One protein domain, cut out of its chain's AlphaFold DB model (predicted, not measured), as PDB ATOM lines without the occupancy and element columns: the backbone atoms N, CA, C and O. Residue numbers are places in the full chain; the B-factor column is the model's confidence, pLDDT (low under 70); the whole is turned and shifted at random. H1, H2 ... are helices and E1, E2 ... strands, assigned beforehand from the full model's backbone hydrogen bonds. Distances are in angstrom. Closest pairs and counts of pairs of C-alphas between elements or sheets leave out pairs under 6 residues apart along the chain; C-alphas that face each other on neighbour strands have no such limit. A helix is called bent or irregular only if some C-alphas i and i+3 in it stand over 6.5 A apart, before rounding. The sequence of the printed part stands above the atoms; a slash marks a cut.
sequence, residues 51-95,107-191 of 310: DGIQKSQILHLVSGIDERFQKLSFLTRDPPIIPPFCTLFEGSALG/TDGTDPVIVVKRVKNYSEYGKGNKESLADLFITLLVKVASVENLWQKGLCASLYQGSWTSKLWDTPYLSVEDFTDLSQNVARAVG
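What this domain is: This is residues 51 to 95 and 107 to 191 of the 310 residues of the protein "Nucleotidyltransferase family protein" of Prunus dulcis (UniProt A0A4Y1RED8). At one side helices H1 and H4 run side by side, with short H3 touching H4; at the other lies the small hairpin E1 and E2 with the long unnamed stretch 167 to 191, and H6, the longest helix, runs from near H2 towards the hairpin's side. The 130 printed residues follow the order H1 to H6, then E1 and E2, an antiparallel sheet. The class is mostly helix, with under half of the residues in named elements. The whole is compact and rounded, radius of gyration of the C-alphas 15.0 A, spans 38 by 35 by 30 A.

How they stand to each other: Start at the hairpin of E1, residues 155 to 158, and E2, residues 163 to 166, where N 156 and O 165 are 2.8 A apart, within hydrogen-bond range. Residues 157 to 158 also pair, parallel, with 176 to 177. H6, residues 133 to 146, is close but not clearly touching to H2, residues 67 to 71, the closest C-alphas, of Leu 133 and Arg 68, being 6.2 A apart. H1, residues 51 to 62, is near H2 and near H3, residues 85 to 89. H4, residues 112 to 122, touches H1 at a shallow tilt of 20 degrees, the same way, closest at C-alphas 112 and 58, 5.9 A. H4 touches H3, closest at C-alphas 118 and 88, 5.9 A. H5, residues 125 to 128, meets H4 only through their link and is only just irregular, C-alphas 125 and 128 being 7.0 A apart. In H1, H3 and H6 every O i to N i+4 pair is within hydrogen-bond range; H2 has 0 of 1, with 1 of 2 O i to N i+3 pairs, H4 3 of 7, with 5 of 8, and H5 is too short for an O i to N i+4 pair.

Where its parts are: Find C-alpha 51 at (-43.764, -29.400, 12.154); from there H1 runs 16.5 A. H4 runs 15.3 A, and H6 runs 20.0 A to C-alpha 146 at (-40.278, -52.230, 34.530). E2 ends at C-alpha 166, (-53.192, -43.978, 30.334).

The domain as a whole: The C-alphas farthest apart, of Gly 95 and Gly 191, are 40.1 A apart. Residues 96 to 106 are not printed, and C-alphas 95 and 107 are 17.9 A apart across the cut. The link H2 to H3 is long. In this model pLDDT is under 70 at residues 70, 72 to 76, 91 to 95, 107 to 108 and 171.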
ATOM      1  N   ASP A  51     -43.654 -28.568  10.946       88.00
ATOM      2  CA  ASP A  51     -43.764 -29.400  12.154       88.00
ATOM      3  C   ASP A  51     -42.378 -29.843  12.649       88.00
ATOM      4  O   ASP A  51     -42.014 -29.613  13.802       88.00
ATOM      5  N   GLY A  52     -41.549 -30.386  11.749       90.50
ATOM      6  CA  GLY A  52     -40.180 -30.788  12.073       90.50
ATOM      7  C   GLY A  52     -39.294 -29.618  12.513       90.50
ATOM      8  O   GLY A  52     -38.545 -29.754  13.483       90.50
ATOM      9  N   ILE A  53     -39.401 -28.462  11.848       91.94
ATOM     10  CA  ILE A  53     -38.659 -27.243  12.212       91.94
ATOM     11  C   ILE A  53     -39.057 -26.779  13.618       91.94
ATOM     12  O   ILE A  53     -38.185 -26.570  14.461       91.94
ATOM     13  N   GLN A  54     -40.358 -26.673  13.889       90.38
ATOM     14  CA  GLN A  54     -40.880 -26.216  15.174       90.38
ATOM     15  C   GLN A  54     -40.468 -27.151  16.317       90.38
ATOM     16  O   GLN A  54     -39.907 -26.694  17.313       90.38
ATOM     17  N   LYS A  55     -40.670 -28.465  16.163       91.25
ATOM     18  CA  LYS A  55     -40.274 -29.470  17.164       91.25
ATOM     19  C   LYS A  55     -38.776 -29.432  17.452       91.25
ATOM     20  O   LYS A  55     -38.378 -29.487  18.614       91.25
ATOM     21  N   SER A  56     -37.952 -29.281  16.414       93.06
ATOM     22  CA  SER A  56     -36.496 -29.174  16.566       93.06
ATOM     23  C   SER A  56     -36.093 -27.907  17.321       93.06
ATOM     24  O   SER A  56     -35.242 -27.964  18.207       93.06
ATOM     25  N   GLN A  57     -36.736 -26.770  17.031       94.25
ATOM     26  CA  GLN A  57     -36.508 -25.515  17.752       94.25
ATOM     27  C   GLN A  57     -36.907 -25.629  19.227       94.25
ATOM     28  O   GLN A  57     -36.138 -25.224  20.094       94.25
ATOM     29  N   ILE A  58     -38.063 -26.227  19.529       92.25
ATOM     30  CA  ILE A  58     -38.502 -26.464  20.911       92.25
ATOM     31  C   ILE A  58     -37.496 -27.347  21.654       92.25
ATOM     32  O   ILE A  58     -37.054 -26.973  22.738       92.25
ATOM     33  N   LEU A  59     -37.101 -28.488  21.079       92.00
ATOM     34  CA  LEU A  59     -36.140 -29.396  21.714       92.00
ATOM     35  C   LEU A  59     -34.792 -28.716  21.960       92.00
ATOM     36  O   LEU A  59     -34.217 -28.887  23.033       92.00
ATOM     37  N   HIS A  60     -34.319 -27.897  21.017       92.38
ATOM     38  CA  HIS A  60     -33.106 -27.105  21.201       92.38
ATOM     39  C   HIS A  60     -33.232 -26.132  22.382       92.38
ATOM     40  O   HIS A  60     -32.344 -26.085  23.232       92.38
ATOM     41  N   LEU A  61     -34.350 -25.410  22.487       93.06
ATOM     42  CA  LEU A  61     -34.599 -24.494  23.601       93.06
ATOM     43  C   LEU A  61     -34.639 -25.235  24.944       93.06
ATOM     44  O   LEU A  61     -33.945 -24.843  25.878       93.06
ATOM     45  N   VAL A  62     -35.395 -26.334  25.030       90.75
ATOM     46  CA  VAL A  62     -35.488 -27.167  26.243       90.75
ATOM     47  C   VAL A  62     -34.128 -27.738  26.633       90.75
ATOM     48  O   VAL A  62     -33.809 -27.817  27.816       90.75
ATOM     49  N   SER A  63     -33.283 -28.066  25.658       90.19
ATOM     50  CA  SER A  63     -31.931 -28.560  25.916       90.19
ATOM     51  C   SER A  63     -30.990 -27.545  26.568       90.19
ATOM     52  O   SER A  63     -29.935 -27.927  27.071       90.19
ATOM     53  N   GLY A  64     -31.373 -26.266  26.597       90.75
ATOM     54  CA  GLY A  64     -30.684 -25.226  27.355       90.75
ATOM     55  C   GLY A  64     -31.050 -25.176  28.843       90.75
ATOM     56  O   GLY A  64     -30.447 -24.390  29.566       90.75
ATOM     57  N   ILE A  65     -32.025 -25.969  29.308       92.06
ATOM     58  CA  ILE A  65     -32.453 -25.991  30.718       92.06
ATOM     59  C   ILE A  65     -31.448 -26.737  31.598       92.06
ATOM     60  O   ILE A  65     -31.110 -26.265  32.678       92.06
ATOM     61  N   ASP A  66     -30.985 -27.903  31.150       91.50
ATOM     62  CA  ASP A  66     -30.054 -28.750  31.896       91.50
ATOM     63  C   ASP A  66     -29.106 -29.453  30.916       91.50
ATOM     64  O   ASP A  66     -29.543 -30.092  29.957       91.50
ATOM     65  N   GLU A  67     -27.796 -29.354  31.152       89.12
ATOM     66  CA  GLU A  67     -26.769 -29.937  30.277       89.12
ATOM     67  C   GLU A  67     -26.872 -31.466  30.152       89.12
ATOM     68  O   GLU A  67     -26.447 -32.047  29.148       89.12
ATOM     69  N   ARG A  68     -27.460 -32.138  31.152       89.56
ATOM     70  CA  ARG A  68     -27.674 -33.588  31.124       89.56
ATOM     71  C   ARG A  68     -28.759 -33.954  30.119       89.56
ATOM     72  O   ARG A  68     -28.676 -35.038  29.552       89.56
ATOM     73  N   PHE A  69     -29.705 -33.057  29.823       83.81
ATOM     74  CA  PHE A  69     -30.770 -33.311  28.849       83.81
ATOM     75  C   PHE A  69     -30.239 -33.479  27.421       83.81
ATOM     76  O   PHE A  69     -30.691 -34.364  26.698       83.81
ATOM     77  N   GLN A  70     -29.231 -32.689  27.027       69.44
ATOM     78  CA  GLN A  70     -28.577 -32.816  25.712       69.44
ATOM     79  C   GLN A  70     -27.971 -34.205  25.499       69.44
ATOM     80  O   GLN A  70     -27.905 -34.697  24.376       69.44
ATOM     81  N   LYS A  71     -27.532 -34.830  26.593       70.00
ATOM     82  CA  LYS A  71     -26.927 -36.160  26.596       70.00
ATOM     83  C   LYS A  71     -27.971 -37.258  26.820       70.00
ATOM     84  O   LYS A  71     -27.745 -38.397  26.430       70.00
ATOM     85  N   LEU A  72     -29.098 -36.924  27.452       65.25
ATOM     86  CA  LEU A  72     -30.093 -37.870  27.932       65.25
ATOM     87  C   LEU A  72     -31.474 -37.194  28.059       65.25
ATOM     88  O   LEU A  72     -31.750 -36.484  29.022       65.25
ATOM     89  N   SER A  73     -32.390 -37.437  27.120       59.81
ATOM     90  CA  SER A  73     -33.735 -36.836  27.157       59.81
ATOM     91  C   SER A  73     -34.644 -37.491  28.221       59.81
ATOM     92  O   SER A  73     -35.368 -38.435  27.899       59.81
ATOM     93  N   PHE A  74     -34.635 -37.009  29.478       59.59
ATOM     94  CA  PHE A  74     -35.371 -37.621  30.608       59.59
ATOM     95  C   PHE A  74     -36.352 -36.697  31.327       59.59
ATOM     96  O   PHE A  74     -35.973 -35.639  31.815       59.59
ATOM     97  N   LEU A  75     -37.596 -37.172  31.488       57.78
ATOM     98  CA  LEU A  75     -38.662 -36.478  32.230       57.78
ATOM     99  C   LEU A  75     -39.221 -37.247  33.435       57.78
ATOM    100  O   LEU A  75     -39.802 -36.640  34.320       57.78
ATOM    101  N   THR A  76     -39.045 -38.568  33.520       60.22
ATOM    102  CA  THR A  76     -39.778 -39.384  34.510       60.22
ATOM    103  C   THR A  76     -39.078 -39.527  35.865       60.22
ATOM    104  O   THR A  76     -39.478 -40.384  36.655       60.22
ATOM    105  N   ARG A  77     -37.999 -38.779  36.139       78.19
ATOM    106  CA  ARG A  77     -37.241 -38.829  37.409       78.19
ATOM    107  C   ARG A  77     -37.829 -37.917  38.479       78.19
ATOM    108  O   ARG A  77     -38.539 -36.979  38.155       78.19
ATOM    109  N   ASP A  78     -37.526 -38.234  39.736       77.56
ATOM    110  CA  ASP A  78     -37.921 -37.437  40.893       77.56
ATOM    111  C   ASP A  78     -36.675 -37.138  41.754       77.56
ATOM    112  O   ASP A  78     -36.082 -38.081  42.288       77.56
ATOM    113  N   PRO A  79     -36.227 -35.871  41.837       85.81
ATOM    114  CA  PRO A  79     -36.755 -34.726  41.090       85.81
ATOM    115  C   PRO A  79     -36.395 -34.803  39.587       85.81
ATOM    116  O   PRO A  79     -35.334 -35.328  39.234       85.81
ATOM    117  N   PRO A  80     -37.245 -34.300  38.676       87.88
ATOM    118  CA  PRO A  80     -36.951 -34.261  37.241       87.88
ATOM    119  C   PRO A  80     -35.848 -33.242  36.900       87.88
ATOM    120  O   PRO A  80     -35.661 -32.257  37.610       87.88
ATOM    121  N   ILE A  81     -35.115 -33.468  35.801       90.44
ATOM    122  CA  ILE A  81     -34.037 -32.562  35.344       90.44
ATOM    123  C   ILE A  81     -34.545 -31.419  34.453       90.44
ATOM    124  O   ILE A  81     -33.914 -30.372  34.364       90.44
ATOM    125  N   ILE A  82     -35.699 -31.606  33.814       90.31
ATOM    126  CA  ILE A  82     -36.383 -30.604  32.996       90.31
ATOM    127  C   ILE A  82     -37.881 -30.617  33.329       90.31
ATOM    128  O   ILE A  82     -38.395 -31.658  33.748       90.31
ATOM    129  N   PRO A  83     -38.592 -29.490  33.189       89.69
ATOM    130  CA  PRO A  83     -40.008 -29.436  33.516       89.69
ATOM    131  C   PRO A  83     -40.857 -30.161  32.454       89.69
ATOM    132  O   PRO A  83     -40.440 -30.256  31.295       89.69
ATOM    133  N   PRO A  84     -42.066 -30.642  32.808       89.62
ATOM    134  CA  PRO A  84     -43.026 -31.150  31.831       89.62
ATOM    135  C   PRO A  84     -43.285 -30.128  30.723       89.62
ATOM    136  O   PRO A  84     -43.408 -28.929  30.999       89.62
ATOM    137  N   PHE A  85     -43.412 -30.581  29.476       89.75
ATOM    138  CA  PHE A  85     -43.560 -29.663  28.343       89.75
ATOM    139  C   PHE A  85     -44.868 -28.862  28.414       89.75
ATOM    140  O   PHE A  85     -44.898 -27.723  27.955       89.75
ATOM    141  N   CYS A  86     -45.908 -29.379  29.079       87.00
ATOM    142  CA  CYS A  86     -47.126 -28.619  29.347       87.00
ATOM    143  C   CYS A  86     -46.833 -27.314  30.091       87.00
ATOM    144  O   CYS A  86     -47.386 -26.295  29.729       87.00
ATOM    145  N   THR A  87     -45.885 -27.273  31.028       87.88
ATOM    146  CA  THR A  87     -45.520 -26.029  31.737       87.88
ATOM    147  C   THR A  87     -44.781 -25.019  30.853       87.88
ATOM    148  O   THR A  87     -44.712 -23.827  31.157       87.88
ATOM    149  N   LEU A  88     -44.204 -25.498  29.749       88.31
ATOM    150  CA  LEU A  88     -43.518 -24.679  28.759       88.31
ATOM    151  C   LEU A  88     -44.489 -24.168  27.684       88.31
ATOM    152  O   LEU A  88     -44.230 -23.120  27.091       88.31
ATOM    153  N   PHE A  89     -45.608 -24.861  27.448       85.56
ATOM    154  CA  PHE A  89     -46.607 -24.538  26.416       85.56
ATOM    155  C   PHE A  89     -47.866 -23.877  26.988       85.56
ATOM    156  O   PHE A  89     -48.373 -22.879  26.473       85.56
ATOM    157  N   GLU A  90     -48.325 -24.331  28.130       74.31
ATOM    158  CA  GLU A  90     -49.338 -23.672  28.928       74.31
ATOM    159  C   GLU A  90     -48.577 -22.676  29.803       74.31
ATOM    160  O   GLU A  90     -47.684 -23.042  30.565       74.31
ATOM    161  N   GLY A  91     -48.829 -21.375  29.622       57.38
ATOM    162  CA  GLY A  91     -48.187 -20.366  30.463       57.38
ATOM    163  C   GLY A  91     -48.417 -20.701  31.934       57.38
ATOM    164  O   GLY A  91     -49.439 -21.292  32.262       57.38
ATOM    165  N   SER A  92     -47.481 -20.329  32.807       43.19
ATOM    166  CA  SER A  92     -47.616 -20.456  34.259       43.19
ATOM    167  C   SER A  92     -48.830 -19.663  34.760       43.19
ATOM    168  O   SER A  92     -48.719 -18.536  35.237       43.19
ATOM    169  N   ALA A  93     -50.007 -20.236  34.598       40.78
ATOM    170  CA  ALA A  93     -51.256 -19.802  35.158       40.78
ATOM    171  C   ALA A  93     -52.064 -21.079  35.347       40.78
ATOM    172  O   ALA A  93     -52.782 -21.534  34.459       40.78
ATOM    173  N   LEU A  94     -51.936 -21.650  36.546       40.09
ATOM    174  CA  LEU A  94     -53.077 -22.302  37.167       40.09
ATOM    175  C   LEU A  94     -54.331 -21.470  36.831       40.09
ATOM    176  O   LEU A  94     -54.450 -20.330  37.274       40.09
ATOM    177  N   GLY A  95     -55.252 -22.032  36.052       38.53
ATOM    178  CA  GLY A  95     -56.651 -21.618  36.101       38.53
ATOM    179  C   GLY A  95     -57.146 -20.534  35.142       38.53
ATOM    180  O   GLY A  95     -58.206 -19.983  35.425       38.53
ATOM    181  N   THR A 107     -52.076 -19.591  19.097       50.56
ATOM    182  CA  THR A 107     -50.849 -20.376  19.208       50.56
ATOM    183  C   THR A 107     -50.947 -21.227  20.466       50.56
ATOM    184  O   THR A 107     -51.008 -20.680  21.568       50.56
ATOM    185  N   ASP A 108     -50.998 -22.541  20.282       61.09
ATOM    186  CA  ASP A 108     -51.057 -23.636  21.264       61.09
ATOM    187  C   ASP A 108     -49.923 -23.625  22.314       61.09
ATOM    188  O   ASP A 108     -49.642 -24.623  22.972       61.09
ATOM    189  N   GLY A 109     -49.236 -22.493  22.471       72.06
ATOM    190  CA  GLY A 109     -48.104 -22.318  23.352       72.06
ATOM    191  C   GLY A 109     -46.816 -22.934  22.835       72.06
ATOM    192  O   GLY A 109     -45.778 -22.727  23.460       72.06
ATOM    193  N   THR A 110     -46.865 -23.644  21.705       80.56
ATOM    194  CA  THR A 110     -45.712 -24.323  21.109       80.56
ATOM    195  C   THR A 110     -44.932 -23.416  20.154       80.56
ATOM    196  O   THR A 110     -43.925 -23.835  19.585       80.56
ATOM    197  N   ASP A 111     -45.346 -22.155  19.978       85.81
ATOM    198  CA  ASP A 111     -44.570 -21.165  19.227       85.81
ATOM    199  C   ASP A 111     -43.183 -20.981  19.885       85.81
ATOM    200  O   ASP A 111     -43.104 -20.578  21.055       85.81
ATOM    201  N   PRO A 112     -42.074 -21.232  19.164       86.31
ATOM    202  CA  PRO A 112     -40.721 -21.134  19.711       86.31
ATOM    203  C   PRO A 112     -40.385 -19.774  20.346       86.31
ATOM    204  O   PRO A 112     -39.620 -19.721  21.310       86.31
ATOM    205  N   VAL A 113     -40.980 -18.674  19.864       87.06
ATOM    206  CA  VAL A 113     -40.814 -17.316  20.415       87.06
ATOM    207  C   VAL A 113     -41.460 -17.188  21.797       87.06
ATOM    208  O   VAL A 113     -40.978 -16.436  22.651       87.06
ATOM    209  N   ILE A 114     -42.541 -17.923  22.048       86.00
ATOM    210  CA  ILE A 114     -43.182 -18.000  23.363       86.00
ATOM    211  C   ILE A 114     -42.383 -18.946  24.267       86.00
ATOM    212  O   ILE A 114     -42.052 -18.582  25.399       86.00
ATOM    213  N   VAL A 115     -42.015 -20.124  23.754       87.75
ATOM    214  CA  VAL A 115     -41.280 -21.156  24.500       87.75
ATOM    215  C   VAL A 115     -39.944 -20.624  25.018       87.75
ATOM    216  O   VAL A 115     -39.647 -20.793  26.199       87.75
ATOM    217  N   VAL A 116     -39.169 -19.891  24.204       90.62
ATOM    218  CA  VAL A 116     -37.870 -19.333  24.637       90.62
ATOM    219  C   VAL A 116     -38.002 -18.389  25.834       90.62
ATOM    220  O   VAL A 116     -37.117 -18.346  26.687       90.62
ATOM    221  N   LYS A 117     -39.107 -17.639  25.939       89.56
ATOM    222  CA  LYS A 117     -39.344 -16.747  27.084       89.56
ATOM    223  C   LYS A 117     -39.611 -17.541  28.357       89.56
ATOM    224  O   LYS A 117     -39.153 -17.139  29.418       89.56
ATOM    225  N   ARG A 118     -40.321 -18.665  28.249       89.38
ATOM    226  CA  ARG A 118     -40.680 -19.514  29.393       89.38
ATOM    227  C   ARG A 118     -39.520 -20.378  29.852       89.38
ATOM    228  O   ARG A 118     -39.258 -20.413  31.043       89.38
ATOM    229  N   VAL A 119     -38.779 -20.985  28.925       91.06
ATOM    230  CA  VAL A 119     -37.580 -21.795  29.207       91.06
ATOM    231  C   VAL A 119     -36.586 -21.053  30.104       91.06
ATOM    232  O   VAL A 119     -36.037 -21.646  31.028       91.06
ATOM    233  N   LYS A 120     -36.409 -19.738  29.905       90.06
ATOM    234  CA  LYS A 120     -35.537 -18.901  30.750       90.06
ATOM    235  C   LYS A 120     -35.912 -18.919  32.234       90.06
ATOM    236  O   LYS A 120     -35.025 -18.809  33.069       90.06
ATOM    237  N   ASN A 121     -37.189 -19.096  32.566       90.94
ATOM    238  CA  ASN A 121     -37.653 -19.172  33.955       90.94
ATOM    239  C   ASN A 121     -37.305 -20.512  34.623       90.94
ATOM    240  O   ASN A 121     -37.456 -20.648  35.834       90.94
ATOM    241  N   TYR A 122     -36.848 -21.496  33.845       91.44
ATOM    242  CA  TYR A 122     -36.550 -22.850  34.298       91.44
ATOM    243  C   TYR A 122     -35.056 -23.182  34.267       91.44
ATOM    244  O   TYR A 122     -34.715 -24.334  34.501       91.44
ATOM    245  N   SER A 123     -34.155 -22.215  34.049       89.44
ATOM    246  CA  SER A 123     -32.703 -22.468  33.950       89.44
ATOM    247  C   SER A 123     -32.098 -23.177  35.168       89.44
ATOM    248  O   SER A 123     -31.020 -23.745  35.073       89.44
ATOM    249  N   GLU A 124     -32.784 -23.138  36.314       91.12
ATOM    250  CA  GLU A 124     -32.353 -23.767  37.566       91.12
ATOM    251  C   GLU A 124     -33.181 -24.982  37.982       91.12
ATOM    252  O   GLU A 124     -32.965 -25.542  39.057       91.12
ATOM    253  N   TYR A 125     -34.126 -25.409  37.142       91.44
ATOM    254  CA  TYR A 125     -35.089 -26.456  37.473       91.44
ATOM    255  C   TYR A 125     -34.405 -27.780  37.843       91.44
ATOM    256  O   TYR A 125     -34.716 -28.382  38.870       91.44
ATOM    257  N   GLY A 126     -33.401 -28.190  37.064       89.69
ATOM    258  CA  GLY A 126     -32.674 -29.440  37.277       89.69
ATOM    259  C   GLY A 126     -31.683 -29.435  38.447       89.69
ATOM    260  O   GLY A 126     -31.204 -30.505  38.831       89.69
ATOM    261  N   LYS A 127     -31.392 -28.282  39.082       90.75
ATOM    262  CA  LYS A 127     -30.384 -28.181  40.164       90.75
ATOM    263  C   LYS A 127     -30.698 -29.051  41.380       90.75
ATOM    264  O   LYS A 127     -29.771 -29.417  42.113       90.75
ATOM    265  N   GLY A 128     -31.974 -29.356  41.617       90.62
ATOM    266  CA  GLY A 128     -32.411 -30.243  42.698       90.62
ATOM    267  C   GLY A 128     -32.020 -31.705  42.472       90.62
ATOM    268  O   GLY A 128     -31.751 -32.420  43.433       90.62
ATOM    269  N   ASN A 129     -31.917 -32.140  41.214       92.38
ATOM    270  CA  ASN A 129     -31.476 -33.484  40.870       92.38
ATOM    271  C   ASN A 129     -29.939 -33.558  40.900       92.38
ATOM    272  O   ASN A 129     -29.265 -32.854  40.147       92.38
ATOM    273  N   LYS A 130     -29.386 -34.435  41.746       92.88
ATOM    274  CA  LYS A 130     -27.934 -34.649  41.910       92.88
ATOM    275  C   LYS A 130     -27.400 -35.903  41.209       92.88
ATOM    276  O   LYS A 130     -26.225 -36.216  41.365       92.88
ATOM    277  N   GLU A 131     -28.243 -36.614  40.466       91.69
ATOM    278  CA  GLU A 131     -27.855 -37.816  39.733       91.69
ATOM    279  C   GLU A 131     -26.889 -37.465  38.595       91.69
ATOM    280  O   GLU A 131     -27.037 -36.447  37.900       91.69
ATOM    281  N   SER A 132     -25.894 -38.328  38.404       92.06
ATOM    282  CA  SER A 132     -24.977 -38.235  37.275       92.06
ATOM    283  C   SER A 132     -25.671 -38.641  35.972       92.06
ATOM    284  O   SER A 132     -26.741 -39.250  35.959       92.06
ATOM    285  N   LEU A 133     -25.028 -38.354  34.840       90.31
ATOM    286  CA  LEU A 133     -25.504 -38.827  33.541       90.31
ATOM    287  C   LEU A 133     -25.640 -40.360  33.491       90.31
ATOM    288  O   LEU A 133     -26.594 -40.873  32.911       90.31
ATOM    289  N   ALA A 134     -24.700 -41.079  34.111       89.69
ATOM    290  CA  ALA A 134     -24.722 -42.535  34.174       89.69
ATOM    291  C   ALA A 134     -25.918 -43.039  34.996       89.69
ATOM    292  O   ALA A 134     -26.634 -43.931  34.545       89.69
ATOM    293  N   ASP A 135     -26.192 -42.413  36.145       91.00
ATOM    294  CA  ASP A 135     -27.346 -42.753  36.984       91.00
ATOM    295  C   ASP A 135     -28.658 -42.566  36.217       91.00
ATOM    296  O   ASP A 135     -29.515 -43.453  36.216       91.00
ATOM    297  N   LEU A 136     -28.798 -41.442  35.505       91.50
ATOM    298  CA  LEU A 136     -29.968 -41.143  34.677       91.50
ATOM    299  C   LEU A 136     -30.103 -42.105  33.481       91.50
ATOM    300  O   LEU A 136     -31.222 -42.431  33.077       91.50
ATOM    301  N   PHE A 137     -28.994 -42.603  32.931       91.00
ATOM    302  CA  PHE A 137     -29.007 -43.585  31.843       91.00
ATOM    303  C   PHE A 137     -29.419 -44.974  32.332       91.00
ATOM    304  O   PHE A 137     -30.332 -45.580  31.777       91.00
ATOM    305  N   ILE A 138     -28.820 -45.468  33.416       91.75
ATOM    306  CA  ILE A 138     -29.182 -46.771  34.001       91.75
ATOM    307  C   ILE A 138     -30.655 -46.761  34.414       91.75
ATOM    308  O   ILE A 138     -31.429 -47.667  34.108       91.75
ATOM    309  N   THR A 139     -31.066 -45.667  35.041       90.69
ATOM    310  CA  THR A 139     -32.455 -45.337  35.338       90.69
ATOM    311  C   THR A 139     -33.408 -45.541  34.176       90.69
ATOM    312  O   THR A 139     -34.496 -46.074  34.392       90.69
ATOM    313  N   LEU A 140     -33.065 -45.016  32.992       90.31
ATOM    314  CA  LEU A 140     -33.933 -45.066  31.820       90.31
ATOM    315  C   LEU A 140     -34.263 -46.518  31.537       90.31
ATOM    316  O   LEU A 140     -35.432 -46.888  31.435       90.31
ATOM    317  N   LEU A 141     -33.206 -47.321  31.437       93.56
ATOM    318  CA  LEU A 141     -33.293 -48.725  31.090       93.56
ATOM    319  C   LEU A 141     -34.140 -49.463  32.122       93.56
ATOM    320  O   LEU A 141     -35.082 -50.151  31.742       93.56
ATOM    321  N   VAL A 142     -33.899 -49.234  33.417       93.88
ATOM    322  CA  VAL A 142     -34.695 -49.833  34.501       93.88
ATOM    323  C   VAL A 142     -36.169 -49.421  34.421       93.88
ATOM    324  O   VAL A 142     -37.051 -50.265  34.572       93.88
ATOM    325  N   LYS A 143     -36.466 -48.139  34.172       91.88
ATOM    326  CA  LYS A 143     -37.847 -47.635  34.098       91.88
ATOM    327  C   LYS A 143     -38.600 -48.142  32.878       91.88
ATOM    328  O   LYS A 143     -39.784 -48.428  32.990       91.88
ATOM    329  N   VAL A 144     -37.946 -48.255  31.726       92.94
ATOM    330  CA  VAL A 144     -38.580 -48.821  30.529       92.94
ATOM    331  C   VAL A 144     -38.726 -50.337  30.669       92.94
ATOM    332  O   VAL A 144     -39.776 -50.877  30.320       92.94
ATOM    333  N   ALA A 145     -37.739 -51.025  31.252       95.62
ATOM    334  CA  ALA A 145     -37.822 -52.453  31.563       95.62
ATOM    335  C   ALA A 145     -39.006 -52.773  32.492       95.62
ATOM    336  O   ALA A 145     -39.756 -53.713  32.239       95.62
ATOM    337  N   SER A 146     -39.232 -51.963  33.532       94.75
ATOM    338  CA  SER A 146     -40.278 -52.230  34.530       94.75
ATOM    339  C   SER A 146     -41.710 -52.110  33.997       94.75
ATOM    340  O   SER A 146     -42.637 -52.649  34.607       94.75
ATOM    341  N   VAL A 147     -41.904 -51.447  32.854       93.12
ATOM    342  CA  VAL A 147     -43.224 -51.214  32.255       93.12
ATOM    343  C   VAL A 147     -43.513 -52.066  31.015       93.12
ATOM    344  O   VAL A 147     -44.557 -51.886  30.390       93.12
ATOM    345  N   GLU A 148     -42.650 -53.031  30.678       95.19
ATOM    346  CA  GLU A 148     -42.764 -53.885  29.479       95.19
ATOM    347  C   GLU A 148     -44.168 -54.461  29.259       95.19
ATOM    348  O   GLU A 148     -44.743 -54.371  28.175       95.19
ATOM    349  N   ASN A 149     -44.768 -54.999  30.319       93.44
ATOM    350  CA  ASN A 149     -46.075 -55.652  30.256       93.44
ATOM    351  C   ASN A 149     -47.261 -54.685  30.434       93.44
ATOM    352  O   ASN A 149     -48.410 -55.126  30.527       93.44
ATOM    353  N   LEU A 150     -47.003 -53.379  30.552       93.25
ATOM    354  CA  LEU A 150     -48.019 -52.350  30.780       93.25
ATOM    355  C   LEU A 150     -48.391 -51.587  29.503       93.25
ATOM    356  O   LEU A 150     -49.504 -51.069  29.431       93.25
ATOM    357  N   TRP A 151     -47.537 -51.576  28.475       92.56
ATOM    358  CA  TRP A 151     -47.846 -50.937  27.186       92.56
ATOM    359  C   TRP A 151     -49.143 -51.460  26.571       92.56
ATOM    360  O   TRP A 151     -50.040 -50.690  26.240       92.56
ATOM    361  N   GLN A 152     -49.291 -52.786  26.527       87.81
ATOM    362  CA  GLN A 152     -50.486 -53.459  26.006       87.81
ATOM    363  C   GLN A 152     -51.728 -53.262  26.889       87.81
ATOM    364  O   GLN A 152     -52.839 -53.568  26.470       87.81
ATOM    365  N   LYS A 153     -51.549 -52.743  28.110       90.44
ATOM    366  CA  LYS A 153     -52.633 -52.378  29.032       90.44
ATOM    367  C   LYS A 153     -53.021 -50.898  28.924       90.44
ATOM    368  O   LYS A 153     -53.819 -50.431  29.728       90.44
ATOM    369  N   GLY A 154     -52.463 -50.169  27.952       90.75
ATOM    370  CA  GLY A 154     -52.768 -48.761  27.703       90.75
ATOM    371  C   GLY A 154     -51.832 -47.767  28.390       90.75
ATOM    372  O   GLY A 154     -52.139 -46.578  28.400       90.75
ATOM    373  N   LEU A 155     -50.699 -48.205  28.957       93.12
ATOM    374  CA  LEU A 155     -49.683 -47.271  29.451       93.12
ATOM    375  C   LEU A 155     -49.139 -46.425  28.294       93.12
ATOM    376  O   LEU A 155     -48.892 -46.957  27.213       93.12
ATOM    377  N   CYS A 156     -48.911 -45.137  28.535       92.62
ATOM    378  CA  CYS A 156     -48.346 -44.199  27.577       92.62
ATOM    379  C   CYS A 156     -47.276 -43.321  28.238       92.62
ATOM    380  O   CYS A 156     -47.454 -42.847  29.355       92.62
ATOM    381  N   ALA A 157     -46.158 -43.090  27.553       92.38
ATOM    382  CA  ALA A 157     -45.170 -42.096  27.961       92.38
ATOM    383  C   ALA A 157     -45.558 -40.734  27.372       92.38
ATOM    384  O   ALA A 157     -45.750 -40.634  26.160       92.38
ATOM    385  N   SER A 158     -45.662 -39.696  28.205       89.81
ATOM    386  CA  SER A 158     -45.990 -38.341  27.756       89.81
ATOM    387  C   SER A 158     -44.928 -37.347  28.217       89.81
ATOM    388  O   SER A 158     -44.781 -37.086  29.411       89.81
ATOM    389  N   LEU A 159     -44.192 -36.767  27.260       88.38
ATOM    390  CA  LEU A 159     -43.277 -35.655  27.544       88.38
ATOM    391  C   LEU A 159     -44.058 -34.366  27.856       88.38
ATOM    392  O   LEU A 159     -43.597 -33.533  28.635       88.38
ATOM    393  N   TYR A 160     -45.271 -34.238  27.303       88.12
ATOM    394  CA  TYR A 160     -46.201 -33.156  27.618       88.12
ATOM    395  C   TYR A 160     -46.518 -33.125  29.111       88.12
ATOM    396  O   TYR A 160     -46.262 -32.126  29.774       88.12
ATOM    397  N   GLN A 161     -46.987 -34.248  29.660       86.31
ATOM    398  CA  GLN A 161     -47.322 -34.372  31.083       86.31
ATOM    399  C   GLN A 161     -46.105 -34.644  31.981       86.31
ATOM    400  O   GLN A 161     -46.232 -34.635  33.203       86.31
ATOM    401  N   GLY A 162     -44.937 -34.945  31.402       87.75
ATOM    402  CA  GLY A 162     -43.738 -35.351  32.142       87.75
ATOM    403  C   GLY A 162     -43.929 -36.635  32.960       87.75
ATOM    404  O   GLY A 162     -43.264 -36.833  33.972       87.75
ATOM    405  N   SER A 163     -44.867 -37.497  32.567       88.31
ATOM    406  CA  SER A 163     -45.299 -38.643  33.370       88.31
ATOM    407  C   SER A 163     -45.812 -39.800  32.512       88.31
ATOM    408  O   SER A 163     -45.969 -39.695  31.291       88.31
ATOM    409  N   TRP A 164     -46.043 -40.938  33.170       90.38
ATOM    410  CA  TRP A 164     -46.752 -42.069  32.586       90.38
ATOM    411  C   TRP A 164     -48.257 -41.810  32.649       90.38
ATOM    412  O   TRP A 164     -48.810 -41.614  33.730       90.38
ATOM    413  N   THR A 165     -48.922 -41.832  31.502       89.56
ATOM    414  CA  THR A 165     -50.364 -41.626  31.369       89.56
ATOM    415  C   THR A 165     -51.054 -42.914  30.923       89.56
ATOM    416  O   THR A 165     -50.409 -43.920  30.620       89.56
ATOM    417  N   SER A 166     -52.387 -42.900  30.906       90.50
ATOM    418  CA  SER A 166     -53.192 -43.978  30.334       90.50
ATOM    419  C   SER A 166     -53.841 -43.483  29.051       90.50
ATOM    420  O   SER A 166     -54.578 -42.495  29.067       90.50
ATOM    421  N   LYS A 167     -53.549 -44.148  27.932       85.19
ATOM    422  CA  LYS A 167     -54.121 -43.829  26.627       85.19
ATOM    423  C   LYS A 167     -54.237 -45.092  25.789       85.19
ATOM    424  O   LYS A 167     -53.255 -45.791  25.550       85.19
ATOM    425  N   LEU A 168     -55.452 -45.373  25.338       79.12
ATOM    426  CA  LEU A 168     -55.744 -46.505  24.468       79.12
ATOM    427  C   LEU A 168     -55.536 -46.071  23.019       79.12
ATOM    428  O   LEU A 168     -56.262 -45.224  22.507       79.12
ATOM    429  N   TRP A 169     -54.524 -46.650  22.385       79.00
ATOM    430  CA  TRP A 169     -54.300 -46.550  20.948       79.00
ATOM    431  C   TRP A 169     -54.667 -47.885  20.311       79.00
ATOM    432  O   TRP A 169     -54.616 -48.924  20.975       79.00
ATOM    433  N   ASP A 170     -54.974 -47.885  19.018       75.44
ATOM    434  CA  ASP A 170     -55.227 -49.131  18.302       75.44
ATOM    435  C   ASP A 170     -53.924 -49.926  18.142       75.44
ATOM    436  O   ASP A 170     -53.058 -49.609  17.327       75.44
ATOM    437  N   THR A 171     -53.796 -51.002  18.921       68.44
ATOM    438  CA  THR A 171     -52.743 -52.033  18.821       68.44
ATOM    439  C   THR A 171     -51.271 -51.593  19.023       68.44
ATOM    440  O   THR A 171     -50.389 -52.127  18.345       68.44
ATOM    441  N   PRO A 172     -50.930 -50.672  19.952       78.75
ATOM    442  CA  PRO A 172     -49.544 -50.271  20.162       78.75
ATOM    443  C   PRO A 172     -48.747 -51.368  20.878       78.75
ATOM    444  O   PRO A 172     -49.180 -51.928  21.885       78.75
ATOM    445  N   TYR A 173     -47.531 -51.627  20.400       90.81
ATOM    446  CA  TYR A 173     -46.519 -52.321  21.201       90.81
ATOM    447  C   TYR A 173     -45.787 -51.345  22.135       90.81
ATOM    448  O   TYR A 173     -45.389 -51.726  23.227       90.81
ATOM    449  N   LEU A 174     -45.668 -50.077  21.729       93.25
ATOM    450  CA  LEU A 174     -45.183 -48.961  22.540       93.25
ATOM    451  C   LEU A 174     -46.085 -47.747  22.319       93.25
ATOM    452  O   LEU A 174     -46.493 -47.468  21.187       93.25
ATOM    453  N   SER A 175     -46.352 -47.005  23.390       93.31
ATOM    454  CA  SER A 175     -47.181 -45.798  23.352       93.31
ATOM    455  C   SER A 175     -46.360 -44.616  23.838       93.31
ATOM    456  O   SER A 175     -46.138 -44.452  25.036       93.31
ATOM    457  N   VAL A 176     -45.887 -43.791  22.910       92.75
ATOM    458  CA  VAL A 176     -45.141 -42.572  23.229       92.75
ATOM    459  C   VAL A 176     -45.844 -41.417  22.538       92.75
ATOM    460  O   VAL A 176     -45.957 -41.394  21.315       92.75
ATOM    461  N   GLU A 177     -46.361 -40.492  23.330       90.94
ATOM    462  CA  GLU A 177     -47.119 -39.345  22.846       90.94
ATOM    463  C   GLU A 177     -46.183 -38.298  22.233       90.94
ATOM    464  O   GLU A 177     -45.123 -37.992  22.788       90.94
ATOM    465  N   ASP A 178     -46.567 -37.752  21.080       90.25
ATOM    466  CA  ASP A 178     -45.906 -36.582  20.509       90.25
ATOM    467  C   ASP A 178     -46.206 -35.348  21.371       90.25
ATOM    468  O   ASP A 178     -47.334 -35.136  21.808       90.25
ATOM    469  N   PHE A 179     -45.182 -34.545  21.658       88.88
ATOM    470  CA  PHE A 179     -45.296 -33.467  22.634       88.88
ATOM    471  C   PHE A 179     -45.999 -32.210  22.107       88.88
ATOM    472  O   PHE A 179     -46.424 -31.408  22.933       88.88
ATOM    473  N   THR A 180     -46.135 -32.012  20.790       87.12
ATOM    474  CA  THR A 180     -46.947 -30.910  20.232       87.12
ATOM    475  C   THR A 180     -48.274 -31.396  19.655       87.12
ATOM    476  O   THR A 180     -49.236 -30.638  19.644       87.12
ATOM    477  N   ASP A 181     -48.364 -32.657  19.218       88.06
ATOM    478  CA  ASP A 181     -49.615 -33.272  18.761       88.06
ATOM    479  C   ASP A 181     -49.953 -34.512  19.592       88.06
ATOM    480  O   ASP A 181     -49.653 -35.648  19.222       88.06
ATOM    481  N   LEU A 182     -50.673 -34.304  20.695       88.44
ATOM    482  CA  LEU A 182     -51.047 -35.381  21.611       88.44
ATOM    483  C   LEU A 182     -51.846 -36.502  20.916       88.44
ATOM    484  O   LEU A 182     -51.931 -37.610  21.433       88.44
ATOM    485  N   SER A 183     -52.445 -36.274  19.743       85.94
ATOM    486  CA  SER A 183     -53.149 -37.321  18.991       85.94
ATOM    487  C   SER A 183     -52.221 -38.312  18.277       85.94
ATOM    488  O   SER A 183     -52.705 -39.327  17.776       85.94
ATOM    489  N   GLN A 184     -50.905 -38.063  18.227       88.88
ATOM    490  CA  GLN A 184     -49.928 -38.903  17.525       88.88
ATOM    491  C   GLN A 184     -49.052 -39.745  18.462       88.88
ATOM    492  O   GLN A 184     -48.490 -39.261  19.440       88.88
ATOM    493  N   ASN A 185     -48.904 -41.030  18.119       92.19
ATOM    494  CA  ASN A 185     -47.955 -41.933  18.759       92.19
ATOM    495  C   ASN A 185     -46.683 -41.940  17.913       92.19
ATOM    496  O   ASN A 185     -46.695 -42.356  16.741       92.19
ATOM    497  N   VAL A 186     -45.576 -41.477  18.487       91.50
ATOM    498  CA  VAL A 186     -44.279 -41.447  17.796       91.50
ATOM    499  C   VAL A 186     -43.698 -42.853  17.629       91.50
ATOM    500  O   VAL A 186     -42.971 -43.102  16.672       91.50
ATOM    501  N   ALA A 187     -44.111 -43.809  18.467       92.94
ATOM    502  CA  ALA A 187     -43.706 -45.212  18.405       92.94
ATOM    503  C   ALA A 187     -44.648 -46.104  17.565       92.94
ATOM    504  O   ALA A 187     -44.511 -47.325  17.569       92.94
ATOM    505  N   ARG A 188     -45.576 -45.526  16.785       91.62
ATOM    506  CA  ARG A 188     -46.568 -46.269  15.970       91.62
ATOM    507  C   ARG A 188     -45.986 -47.274  14.964       91.62
ATOM    508  O   ARG A 188     -46.709 -48.130  14.473       91.62
ATOM    509  N   ALA A 189     -44.711 -47.133  14.598       91.94
ATOM    510  CA  ALA A 189     -44.032 -48.044  13.675       91.94
ATOM    511  C   ALA A 189     -43.516 -49.321  14.362       91.94
ATOM    512  O   ALA A 189     -43.093 -50.255  13.681       91.94
ATOM    513  N   VAL A 190     -43.526 -49.368  15.698       93.56
ATOM    514  CA  VAL A 190     -43.030 -50.506  16.471       93.56
ATOM    515  C   VAL A 190     -44.066 -51.625  16.438       93.56
ATOM    516  O   VAL A 190     -45.106 -51.557  17.094       93.56
ATOM    517  N   GLY A 191     -43.768 -52.659  15.653       93.56
ATOM    518  CA  GLY A 191     -44.510 -53.914  15.637       93.56
ATOM    519  C   GLY A 191     -43.970 -54.925  16.649       93.56
ATOM    520  O   GLY A 191     -43.055 -54.649  17.422       93.56
TER     521      GLY A 191